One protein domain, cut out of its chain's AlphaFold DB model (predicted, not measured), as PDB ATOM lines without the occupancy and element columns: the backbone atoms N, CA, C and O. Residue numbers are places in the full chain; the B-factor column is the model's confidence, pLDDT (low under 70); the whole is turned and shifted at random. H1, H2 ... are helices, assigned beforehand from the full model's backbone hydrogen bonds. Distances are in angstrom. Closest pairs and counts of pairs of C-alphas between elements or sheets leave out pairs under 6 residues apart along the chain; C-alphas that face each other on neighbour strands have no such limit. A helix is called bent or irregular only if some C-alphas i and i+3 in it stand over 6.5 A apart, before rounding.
ATOM      1  N   LYS A  26     -19.058  41.283  40.663       96.44
ATOM      2  CA  LYS A  26     -17.857  41.812  41.320       96.44
ATOM      3  C   LYS A  26     -16.636  40.889  41.181       96.44
ATOM      4  O   LYS A  26     -15.523  41.373  40.989       96.44
ATOM      5  N   HIS A  27     -16.830  39.568  41.243       97.19
ATOM      6  CA  HIS A  27     -15.751  38.592  41.022       97.19
ATOM      7  C   HIS A  27     -15.227  38.650  39.583       97.19
ATOM      8  O   HIS A  27     -14.020  38.617  39.358       97.19
ATOM      9  N   ARG A  28     -16.132  38.785  38.607       96.81
ATOM     10  CA  ARG A  28     -15.778  38.869  37.183       96.81
ATOM     11  C   ARG A  28     -15.049  40.174  36.851       96.81
ATOM     12  O   ARG A  28     -14.032  40.125  36.173       96.81
ATOM     13  N   GLN A  29     -15.491  41.305  37.407       96.31
ATOM     14  CA  GLN A  29     -14.776  42.586  37.308       96.31
ATOM     15  C   GLN A  29     -13.353  42.498  37.880       96.31
ATOM     16  O   GLN A  29     -12.402  42.979  37.268       96.31
ATOM     17  N   ALA A  30     -13.185  41.841  39.033       96.88
ATOM     18  CA  ALA A  30     -11.868  41.654  39.630       96.88
ATOM     19  C   ALA A  30     -10.942  40.795  38.760       96.88
ATOM     20  O   ALA A  30      -9.793  41.169  38.551       96.88
ATOM     21  N   LEU A  31     -11.443  39.682  38.212       96.88
ATOM     22  CA  LEU A  31     -10.678  38.860  37.273       96.88
ATOM     23  C   LEU A  31     -10.318  39.628  35.998       96.88
ATOM     24  O   LEU A  31      -9.176  39.547  35.559       96.88
ATOM     25  N   LEU A  32     -11.247  40.411  35.444       95.94
ATOM     26  CA  LEU A  32     -10.979  41.251  34.276       95.94
ATOM     27  C   LEU A  32      -9.797  42.191  34.526       95.94
ATOM     28  O   LEU A  32      -8.878  42.241  33.713       95.94
ATOM     29  N   VAL A  33      -9.776  42.884  35.668       96.06
ATOM     30  CA  VAL A  33      -8.658  43.764  36.038       96.06
ATOM     31  C   VAL A  33      -7.371  42.965  36.238       96.06
ATOM     32  O   VAL A  33      -6.350  43.351  35.688       96.06
ATOM     33  N   LEU A  34      -7.412  41.838  36.955       95.62
ATOM     34  CA  LEU A  34      -6.228  41.012  37.224       95.62
ATOM     35  C   LEU A  34      -5.545  40.510  35.942       95.62
ATOM     36  O   LEU A  34      -4.323  40.578  35.847       95.62
ATOM     37  N   TYR A  35      -6.313  40.054  34.949       94.00
ATOM     38  CA  TYR A  35      -5.773  39.554  33.677       94.00
ATOM     39  C   TYR A  35      -5.422  40.649  32.661       94.00
ATOM     40  O   TYR A  35      -4.757  40.352  31.670       94.00
ATOM     41  N   THR A  36      -5.898  41.880  32.862       92.06
ATOM     42  CA  THR A  36      -5.542  43.033  32.012       92.06
ATOM     43  C   THR A  36      -4.433  43.894  32.613       92.06
ATOM     44  O   THR A  36      -3.840  44.699  31.903       92.06
ATOM     45  N   SER A  37      -4.133  43.724  33.901       90.00
ATOM     46  CA  SER A  37      -2.981  44.324  34.577       90.00
ATOM     47  C   SER A  37      -1.684  43.537  34.352       90.00
ATOM     48  O   SER A  37      -1.731  42.350  34.044       90.00
ATOM     49  N   ASP A  38      -0.529  44.165  34.608       87.31
ATOM     50  CA  ASP A  38       0.817  43.556  34.524       87.31
ATOM     51  C   ASP A  38       1.119  42.529  35.644       87.31
ATOM     52  O   ASP A  38       2.260  42.357  36.075       87.31
ATOM     53  N   ILE A  39       0.096  41.855  36.171       89.69
ATOM     54  CA  ILE A  39       0.267  40.786  37.156       89.69
ATOM     55  C   ILE A  39       0.614  39.501  36.407       89.69
ATOM     56  O   ILE A  39      -0.070  39.111  35.461       89.69
ATOM     57  N   ASP A  40       1.663  38.815  36.861       90.50
ATOM     58  CA  ASP A  40       2.016  37.497  36.343       90.50
ATOM     59  C   ASP A  40       0.813  36.541  36.442       90.50
ATOM     60  O   ASP A  40       0.172  36.420  37.492       90.50
ATOM     61  N   LYS A  41       0.512  35.838  35.344       89.06
ATOM     62  CA  LYS A  41      -0.604  34.887  35.236       89.06
ATOM     63  C   LYS A  41      -0.539  33.810  36.314       89.06
ATOM     64  O   LYS A  41      -1.582  33.324  36.758       89.06
ATOM     65  N   ASP A  42       0.662  33.464  36.769       89.19
ATOM     66  CA  ASP A  42       0.853  32.494  37.842       89.19
ATOM     67  C   ASP A  42       0.392  33.013  39.213       89.19
ATOM     68  O   ASP A  42      -0.033  32.221  40.056       89.19
ATOM     69  N   ASN A  43       0.343  34.335  39.391       93.62
ATOM     70  CA  ASN A  43      -0.059  35.004  40.626       93.62
ATOM     71  C   ASN A  43      -1.528  35.450  40.651       93.62
ATOM     72  O   ASN A  43      -2.024  35.840  41.709       93.62
ATOM     73  N   VAL A  44      -2.261  35.355  39.534       95.38
ATOM     74  CA  VAL A  44      -3.663  35.807  39.442       95.38
ATOM     75  C   VAL A  44      -4.571  35.098  40.453       95.38
ATOM     76  O   VAL A  44      -5.374  35.751  41.118       95.38
ATOM     77  N   ALA A  45      -4.418  33.782  40.632       95.44
ATOM     78  CA  ALA A  45      -5.209  33.028  41.609       95.44
ATOM     79  C   ALA A  45      -4.905  33.461  43.055       95.44
ATOM     80  O   ALA A  45      -5.822  33.632  43.856       95.44
ATOM     81  N   SER A  46      -3.629  33.712  43.371       95.38
ATOM     82  CA  SER A  46      -3.201  34.217  44.682       95.38
ATOM     83  C   SER A  46      -3.770  35.612  44.955       95.38
ATOM     84  O   SER A  46      -4.373  35.849  46.001       95.38
ATOM     85  N   ALA A  47      -3.669  36.522  43.982       95.50
ATOM     86  CA  ALA A  47      -4.210  37.873  44.088       95.50
ATOM     87  C   ALA A  47      -5.742  37.873  44.244       95.50
ATOM     88  O   ALA A  47      -6.274  38.602  45.082       95.50
ATOM     89  N   PHE A  48      -6.451  37.016  43.500       97.31
ATOM     90  CA  PHE A  48      -7.898  36.854  43.636       97.31
ATOM     91  C   PHE A  48      -8.284  36.315  45.021       97.31
ATOM     92  O   PHE A  48      -9.152  36.885  45.682       97.31
ATOM     93  N   ASN A  49      -7.608  35.264  45.495       96.88
ATOM     94  CA  ASN A  49      -7.874  34.677  46.809       96.88
ATOM     95  C   ASN A  49      -7.586  35.668  47.948       96.88
ATOM     96  O   ASN A  49      -8.360  35.728  48.898       96.88
ATOM     97  N   LYS A  50      -6.548  36.511  47.834       95.88
ATOM     98  CA  LYS A  50      -6.284  37.606  48.787       95.88
ATOM     99  C   LYS A  50      -7.382  38.677  48.747       95.88
ATOM    100  O   LYS A  50      -7.820  39.148  49.793       95.88
ATOM    101  N   LEU A  51      -7.863  39.040  47.556       96.38
ATOM    102  CA  LEU A  51      -8.892  40.071  47.380       96.38
ATOM    103  C   LEU A  51     -10.253  39.674  47.982       96.38
ATOM    104  O   LEU A  51     -10.992  40.547  48.451       96.38
ATOM    105  N   PHE A  52     -10.569  38.376  47.977       97.00
ATOM    106  CA  PHE A  52     -11.841  37.813  48.444       97.00
ATOM    107  C   PHE A  52     -11.692  36.836  49.625       97.00
ATOM    108  O   PHE A  52     -12.584  36.023  49.851       97.00
ATOM    109  N   HIS A  53     -10.602  36.928  50.399       95.38
ATOM    110  CA  HIS A  53     -10.271  35.987  51.480       95.38
ATOM    111  C   HIS A  53     -11.438  35.746  52.456       95.38
ATOM    112  O   HIS A  53     -11.855  34.608  52.656       95.38
ATOM    113  N   GLU A  54     -12.020  36.817  53.003       94.31
ATOM    114  CA  GLU A  54     -13.131  36.723  53.965       94.31
ATOM    115  C   GLU A  54     -14.398  36.102  53.363       94.31
ATOM    116  O   GLU A  54     -15.091  35.311  54.005       94.31
ATOM    117  N   GLU A  55     -14.700  36.423  52.103       95.50
ATOM    118  CA  GLU A  55     -15.874  35.889  51.411       95.50
ATOM    119  C   GLU A  55     -15.703  34.399  51.093       95.50
ATOM    120  O   GLU A  55     -16.634  33.612  51.279       95.50
ATOM    121  N   LEU A  56     -14.506  33.993  50.667       95.81
ATOM    122  CA  LEU A  56     -14.165  32.598  50.397       95.81
ATOM    123  C   LEU A  56     -14.204  31.753  51.672       95.81
ATOM    124  O   LEU A  56     -14.844  30.700  51.685       95.81
ATOM    125  N   ARG A  57     -13.620  32.252  52.766       93.44
ATOM    126  CA  ARG A  57     -13.610  31.569  54.065       93.44
ATOM    127  C   ARG A  57     -15.021  31.369  54.616       93.44
ATOM    128  O   ARG A  57     -15.354  30.270  55.052       93.44
ATOM    129  N   THR A  58     -15.871  32.394  54.526       93.38
ATOM    130  CA  THR A  58     -17.279  32.332  54.966       93.38
ATOM    131  C   THR A  58     -18.089  31.297  54.173       93.38
ATOM    132  O   THR A  58     -19.036  30.713  54.692       93.38
ATOM    133  N   ARG A  59     -17.702  31.028  52.920       91.38
ATOM    134  CA  ARG A  59     -18.321  30.019  52.044       91.38
ATOM    135  C   ARG A  59     -17.683  28.627  52.151       91.38
ATOM    136  O   ARG A  59     -18.039  27.746  51.375       91.38
ATOM    137  N   GLY A  60     -16.752  28.424  53.085       93.62
ATOM    138  CA  GLY A  60     -16.104  27.132  53.326       93.62
ATOM    139  C   GLY A  60     -14.871  26.847  52.462       93.62
ATOM    140  O   GLY A  60     -14.398  25.716  52.450       93.62
ATOM    141  N   PHE A  61     -14.327  27.843  51.755       94.00
ATOM    142  CA  PHE A  61     -13.075  27.717  51.000       94.00
ATOM    143  C   PHE A  61     -11.901  28.207  51.851       94.00
ATOM    144  O   PHE A  61     -11.457  29.347  51.712       94.00
ATOM    145  N   THR A  62     -11.409  27.356  52.755       91.69
ATOM    146  CA  THR A  62     -10.299  27.687  53.670       91.69
ATOM    147  C   THR A  62      -8.992  27.981  52.940       91.69
ATOM    148  O   THR A  62      -8.262  28.874  53.357       91.69
ATOM    149  N   ASP A  63      -8.753  27.302  51.815       91.69
ATOM    150  CA  ASP A  63      -7.536  27.442  51.001       91.69
ATOM    151  C   ASP A  63      -7.747  28.329  49.757       91.69
ATOM    152  O   ASP A  63      -6.893  28.422  48.873       91.69
ATOM    153  N   GLY A  64      -8.904  28.996  49.676       95.56
ATOM    154  CA  GLY A  64      -9.324  29.774  48.513       95.56
ATOM    155  C   GLY A  64      -9.724  28.914  47.308       95.56
ATOM    156  O   GLY A  64     -10.025  27.726  47.426       95.56
ATOM    157  N   LEU A  65      -9.786  29.535  46.129       95.06
ATOM    158  CA  LEU A  65     -10.092  28.846  44.875       95.06
ATOM    159  C   LEU A  65      -8.818  28.334  44.202       95.06
ATOM    160  O   LEU A  65      -7.764  28.970  44.252       95.06
ATOM    161  N   SER A  66      -8.935  27.200  43.509       94.88
ATOM    162  CA  SER A  66      -7.827  26.646  42.734       94.88
ATOM    163  C   SER A  66      -7.513  27.505  41.504       94.88
ATOM    164  O   SER A  66      -8.396  28.124  40.902       94.88
ATOM    165  N   LYS A  67      -6.248  27.481  41.062       94.06
ATOM    166  CA  LYS A  67      -5.813  28.140  39.816       94.06
ATOM    167  C   LYS A  67      -6.628  27.675  38.603       94.06
ATOM    168  O   LYS A  67      -6.954  28.482  37.740       94.06
ATOM    169  N   SER A  68      -6.997  26.393  38.568       89.81
ATOM    170  CA  SER A  68      -7.847  25.826  37.516       89.81
ATOM    171  C   SER A  68      -9.244  26.459  37.503       89.81
ATOM    172  O   SER A  68      -9.692  26.897  36.449       89.81
ATOM    173  N   ALA A  69      -9.893  26.602  38.666       91.62
ATOM    174  CA  ALA A  69     -11.218  27.220  38.763       91.62
ATOM    175  C   ALA A  69     -11.209  28.692  38.311       91.62
ATOM    176  O   ALA A  69     -12.112  29.133  37.602       91.62
ATOM    177  N   ILE A  70     -10.158  29.435  38.671       95.25
ATOM    178  CA  ILE A  70      -9.950  30.831  38.257       95.25
ATOM    179  C   ILE A  70      -9.728  30.936  36.740       95.25
ATOM    180  O   ILE A  70     -10.377  31.740  36.072       95.25
ATOM    181  N   ASN A  71      -8.852  30.091  36.183       92.19
ATOM    182  CA  ASN A  71      -8.553  30.070  34.751       92.19
ATOM    183  C   ASN A  71      -9.770  29.662  33.912       92.19
ATOM    184  O   ASN A  71     -10.043  30.287  32.889       92.19
ATOM    185  N   ALA A  72     -10.511  28.636  34.346       89.75
ATOM    186  CA  ALA A  72     -11.724  28.179  33.673       89.75
ATOM    187  C   ALA A  72     -12.751  29.314  33.578       89.75
ATOM    188  O   ALA A  72     -13.288  29.578  32.501       89.75
ATOM    189  N   GLN A  73     -12.931  30.058  34.676       93.19
ATOM    190  CA  GLN A  73     -13.852  31.185  34.733       93.19
ATOM    191  C   GLN A  73     -13.470  32.335  33.787       93.19
ATOM    192  O   GLN A  73     -14.363  33.031  33.304       93.19
ATOM    193  N   TYR A  74     -12.178  32.551  33.511       92.12
ATOM    194  CA  TYR A  74     -11.695  33.615  32.616       92.12
ATOM    195  C   TYR A  74     -11.466  33.166  31.157       92.12
ATOM    196  O   TYR A  74     -11.059  33.968  30.307       92.12
ATOM    197  N   SER A  75     -11.726  31.898  30.829       90.19
ATOM    198  CA  SER A  75     -11.510  31.365  29.479       90.19
ATOM    199  C   SER A  75     -12.270  32.169  28.408       90.19
ATOM    200  O   SER A  75     -13.412  32.591  28.602       90.19
ATOM    201  N   LYS A  76     -11.608  32.438  27.270       75.94
ATOM    202  CA  LYS A  76     -12.119  33.334  26.211       75.94
ATOM    203  C   LYS A  76     -13.471  32.859  25.669       75.94
ATOM    204  O   LYS A  76     -14.379  33.675  25.537       75.94
ATOM    205  N   SER A  77     -13.619  31.561  25.412       69.12
ATOM    206  CA  SER A  77     -14.875  30.968  24.943       69.12
ATOM    207  C   SER A  77     -16.010  31.174  25.935       69.12
ATOM    208  O   SER A  77     -17.032  31.748  25.557       69.12
ATOM    209  N   TYR A  78     -15.804  30.834  27.211       78.94
ATOM    210  CA  TYR A  78     -16.816  31.023  28.252       78.94
ATOM    211  C   TYR A  78     -17.245  32.490  28.401       78.94
ATOM    212  O   TYR A  78     -18.437  32.778  28.510       78.94
ATOM    213  N   ARG A  79     -16.296  33.437  28.351       89.75
ATOM    214  CA  ARG A  79     -16.600  34.875  28.449       89.75
ATOM    215  C   ARG A  79     -17.462  35.369  27.292       89.75
ATOM    216  O   ARG A  79     -18.468  36.031  27.528       89.75
ATOM    217  N   THR A  80     -17.109  35.000  26.060       81.62
ATOM    218  CA  THR A  80     -17.832  35.458  24.863       81.62
ATOM    219  C   THR A  80     -19.280  34.969  24.803       81.62
ATOM    220  O   THR A  80     -20.145  35.692  24.309       81.62
ATOM    221  N   SER A  81     -19.570  33.784  25.352       80.06
ATOM    222  CA  SER A  81     -20.915  33.201  25.363       80.06
ATOM    223  C   SER A  81     -21.750  33.532  26.607       80.06
ATOM    224  O   SER A  81     -22.932  33.198  26.638       80.06
ATOM    225  N   CYS A  82     -21.175  34.150  27.644       88.62
ATOM    226  CA  CYS A  82     -21.844  34.355  28.931       88.62
ATOM    227  C   CYS A  82     -22.296  35.812  29.124       88.62
ATOM    228  O   CYS A  82     -21.474  36.717  29.267       88.62
ATOM    229  N   ALA A  83     -23.610  36.042  29.236       91.50
ATOM    230  CA  ALA A  83     -24.183  37.377  29.453       91.50
ATOM    231  C   ALA A  83     -23.635  38.073  30.718       91.50
ATOM    232  O   ALA A  83     -23.368  39.273  30.714       91.50
ATOM    233  N   ALA A  84     -23.384  37.318  31.795       90.00
ATOM    234  CA  ALA A  84     -22.804  37.860  33.026       90.00
ATOM    235  C   ALA A  84     -21.359  38.361  32.845       90.00
ATOM    236  O   ALA A  84     -20.919  39.250  33.578       90.00
ATOM    237  N   TRP A  85     -20.623  37.797  31.883       94.12
ATOM    238  CA  TRP A  85     -19.286  38.250  31.506       94.12
ATOM    239  C   TRP A  85     -19.327  39.454  30.571       94.12
ATOM    240  O   TRP A  85     -18.593  40.405  30.813       94.12
ATOM    241  N   GLN A  86     -20.242  39.471  29.601       93.25
ATOM    242  CA  GLN A  86     -20.462  40.634  28.736       93.25
ATOM    243  C   GLN A  86     -20.789  41.896  29.555       93.25
ATOM    244  O   GLN A  86     -20.265  42.970  29.276       93.25
ATOM    245  N   LEU A  87     -21.573  41.762  30.634       91.88
ATOM    246  CA  LEU A  87     -21.834  42.859  31.575       91.88
ATOM    247  C   LEU A  87     -20.570  43.333  32.313       91.88
ATOM    248  O   LEU A  87     -20.401  44.529  32.542       91.88
ATOM    249  N   ALA A  88     -19.689  42.413  32.716       92.56
ATOM    250  CA  ALA A  88     -18.441  42.758  33.399       92.56
ATOM    251  C   ALA A  88     -17.424  43.416  32.450       92.56
ATOM    252  O   ALA A  88     -16.706  44.320  32.862       92.56
ATOM    253  N   GLU A  89     -17.383  43.002  31.182       93.06
ATOM    254  CA  GLU A  89     -16.542  43.612  30.143       93.06
ATOM    255  C   GLU A  89     -17.048  44.993  29.711       93.06
ATOM    256  O   GLU A  89     -16.248  45.865  29.382       93.06
ATOM    257  N   ALA A  90     -18.362  45.216  29.773       92.75
ATOM    258  CA  ALA A  90     -18.978  46.517  29.533       92.75
ATOM    259  C   ALA A  90     -18.845  47.499  30.715       92.75
ATOM    260  O   ALA A  90     -19.272  48.646  30.594       92.75
ATOM    261  N   SER A  91     -18.279  47.073  31.855       93.31
ATOM    262  CA  SER A  91     -18.121  47.932  33.036       93.31
ATOM    263  C   SER A  91     -17.183  49.108  32.754       93.31
ATOM    264  O   SER A  91     -16.110  48.952  32.166       93.31
ATOM    265  N   HIS A  92     -17.561  50.304  33.203       91.25
ATOM    266  CA  HIS A  92     -16.749  51.501  32.994       91.25
ATOM    267  C   HIS A  92     -15.487  51.482  33.864       91.25
ATOM    268  O   HIS A  92     -15.457  50.904  34.949       91.25
ATOM    269  N   LYS A  93     -14.435  52.192  33.436       89.88
ATOM    270  CA  LYS A  93     -13.160  52.269  34.174       89.88
ATOM    271  C   LYS A  93     -13.343  52.689  35.641       89.88
ATOM    272  O   LYS A  93     -12.707  52.103  36.510       89.88
ATOM    273  N   SER A  94     -14.259  53.619  35.920       88.06
ATOM    274  CA  SER A  94     -14.618  54.057  37.279       88.06
ATOM    275  C   SER A  94     -15.208  52.941  38.150       88.06
ATOM    276  O   SER A  94     -15.018  52.934  39.362       88.06
ATOM    277  N   GLU A  95     -15.894  51.965  37.551       83.94
ATOM    278  CA  GLU A  95     -16.446  50.797  38.249       83.94
ATOM    279  C   GLU A  95     -15.382  49.731  38.528       83.94
ATOM    280  O   GLU A  95     -15.570  48.889  39.402       83.94
ATOM    281  N   LEU A  96     -14.246  49.773  37.826       92.38
ATOM    282  CA  LEU A  96     -13.116  48.860  38.021       92.38
ATOM    283  C   LEU A  96     -12.055  49.422  38.986       92.38
ATOM    284  O   LEU A  96     -11.245  48.665  39.528       92.38
ATOM    285  N   GLU A  97     -12.074  50.730  39.264       91.88
ATOM    286  CA  GLU A  97     -11.089  51.416  40.116       91.88
ATOM    287  C   GLU A  97     -10.983  50.839  41.531       91.88
ATOM    288  O   GLU A  97      -9.896  50.832  42.119       91.88
ATOM    289  N   TRP A  98     -12.078  50.311  42.087       94.69
ATOM    290  CA  TRP A  98     -12.046  49.699  43.416       94.69
ATOM    291  C   TRP A  98     -11.116  48.480  43.456       94.69
ATOM    292  O   TRP A  98     -10.469  48.252  44.482       94.69
ATOM    293  N   VAL A  99     -11.013  47.724  42.354       92.88
ATOM    294  CA  VAL A  99     -10.124  46.561  42.252       92.88
ATOM    295  C   VAL A  99      -8.683  47.037  42.266       92.88
ATOM    296  O   VAL A  99      -7.897  46.580  43.089       92.88
ATOM    297  N   THR A 100      -8.341  48.012  41.423       91.38
ATOM    298  CA  THR A 100      -6.988  48.579  41.359       91.38
ATOM    299  C   THR A 100      -6.574  49.197  42.697       91.38
ATOM    300  O   THR A 100      -5.446  48.996  43.146       91.38
ATOM    301  N   LYS A 101      -7.486  49.903  43.379       91.31
ATOM    302  CA  LYS A 101      -7.238  50.476  44.710       91.31
ATOM    303  C   LYS A 101      -6.984  49.392  45.756       91.31
ATOM    304  O   LYS A 101      -6.057  49.531  46.549       91.31
ATOM    305  N   LYS A 102      -7.770  48.312  45.747       91.50
ATOM    306  CA  LYS A 102      -7.569  47.187  46.667       91.50
ATOM    307  C   LYS A 102      -6.302  46.391  46.357       91.50
ATOM    308  O   LYS A 102      -5.604  46.018  47.291       91.50
ATOM    309  N   LEU A 103      -5.955  46.185  45.089       90.25
ATOM    310  CA  LEU A 103      -4.721  45.486  44.715       90.25
ATOM    311  C   LEU A 103      -3.474  46.222  45.208       90.25
ATOM    312  O   LEU A 103      -2.559  45.578  45.698       90.25
ATOM    313  N   ARG A 104      -3.471  47.561  45.190       88.81
ATOM    314  CA  ARG A 104      -2.376  48.361  45.773       88.81
ATOM    315  C   ARG A 104      -2.227  48.196  47.288       88.81
ATOM    316  O   ARG A 104      -1.155  48.461  47.812       88.81
ATOM    317  N   SER A 105      -3.293  47.803  47.985       87.06
ATOM    318  CA  SER A 105      -3.263  47.552  49.433       87.06
ATOM    319  C   SER A 105      -2.883  46.116  49.802       87.06
ATOM    320  O   SER A 105      -2.724  45.818  50.982       87.06
ATOM    321  N   ILE A 106      -2.757  45.224  48.815       87.50
ATOM    322  CA  ILE A 106      -2.435  43.816  49.026       87.50
ATOM    323  C   ILE A 106      -0.985  43.593  48.604       87.50
ATOM    324  O   ILE A 106      -0.630  43.800  47.447       87.50
TER     325      ILE A 106
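AT A GLANCE: This is residues 26 to 106 of the 662 residues of an uncharacterized protein of Aureobasidium subglaciale (strain EXF-2481) (UniProt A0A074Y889). A rounded, compact cluster of short helices is built round H1, which lies near its middle. H2 folds back on H1 as a helical hairpin, H7 crosses H1 on one side, H4 comes close on the other side, H6 packs slantwise on H1, and H3 and H5 lie toward the outside. The printed part has 81 residues with seven named helices, H1 to H7 in chain order, and no named strand; the class is all helix. The radius of gyration of the C-alphas is 12.4 A, and the C-alphas span 31 by 25 by 24 A.

HOW THE PARTS SIT: H1, residues 26 to 36, and H2, residues 44 to 51, are the hubs, touching three helices each. They touch and form a helical hairpin at a steep tilt of 43 degrees, opposite ways, with the C-alphas of Leu 34 and Val 44 closest at 6.2 A. H3, residues 53 to 58, touches no helix but is close to H2, the C-alphas of Asn 49 and Leu 56 being closest at 7.5 A. H4, residues 67 to 74, only just touches H2, with 3 pairs of C-alphas within 8 A; the closest are those of Ala 45 and Lys 67 at 5.2 A. H4 is close but not clearly touching to H1, with the C-alphas of Leu 31 and Tyr 74 closest at 7.1 A. H5, residues 76 to 81, and H6, residues 83 to 89, touch only at the corner, and only just, with 3 pairs within 8 A; the C-alphas of Arg 79 and Trp 85 are closest at 5.3 A. H6 touches H1 at a steep tilt of 50 degrees, the same way, with the C-alphas of Gln 29 and Ala 88 closest at 5.4 A. H7, residues 93 to 104, touches H1 with residues 96 to 100 alone, about perpendicular at 76 degrees; the C-alphas of Ala 30 and Val 99 are closest at 5.8 A. In H1 to H5 each O i to N i+4 pair is within hydrogen-bond range; in H6 2 of 3 are, and in H7 5 of 8.

IN THESE COORDINATES: H1 begins at C-alpha 26, (-17.857, 41.812, 41.320), and measures 15.5 A. H2 measures 10.4 A, H3 8.6 A, H4 10.8 A, H5 8.8 A and H6 9.9 A. H7 measures 16.3 A and ends at C-alpha 104, (-2.376, 48.361, 45.773); it is irregular, but only just, with C-alphas 95 and 98 6.9 A apart.

THE WHOLE: The C-alphas farthest apart, those of Ser 81 and Ser 105, are 33.1 A apart. The printed part has no cut and no long link. Mean pLDDT of the printed part is 91.9, and residue 77 is under 70.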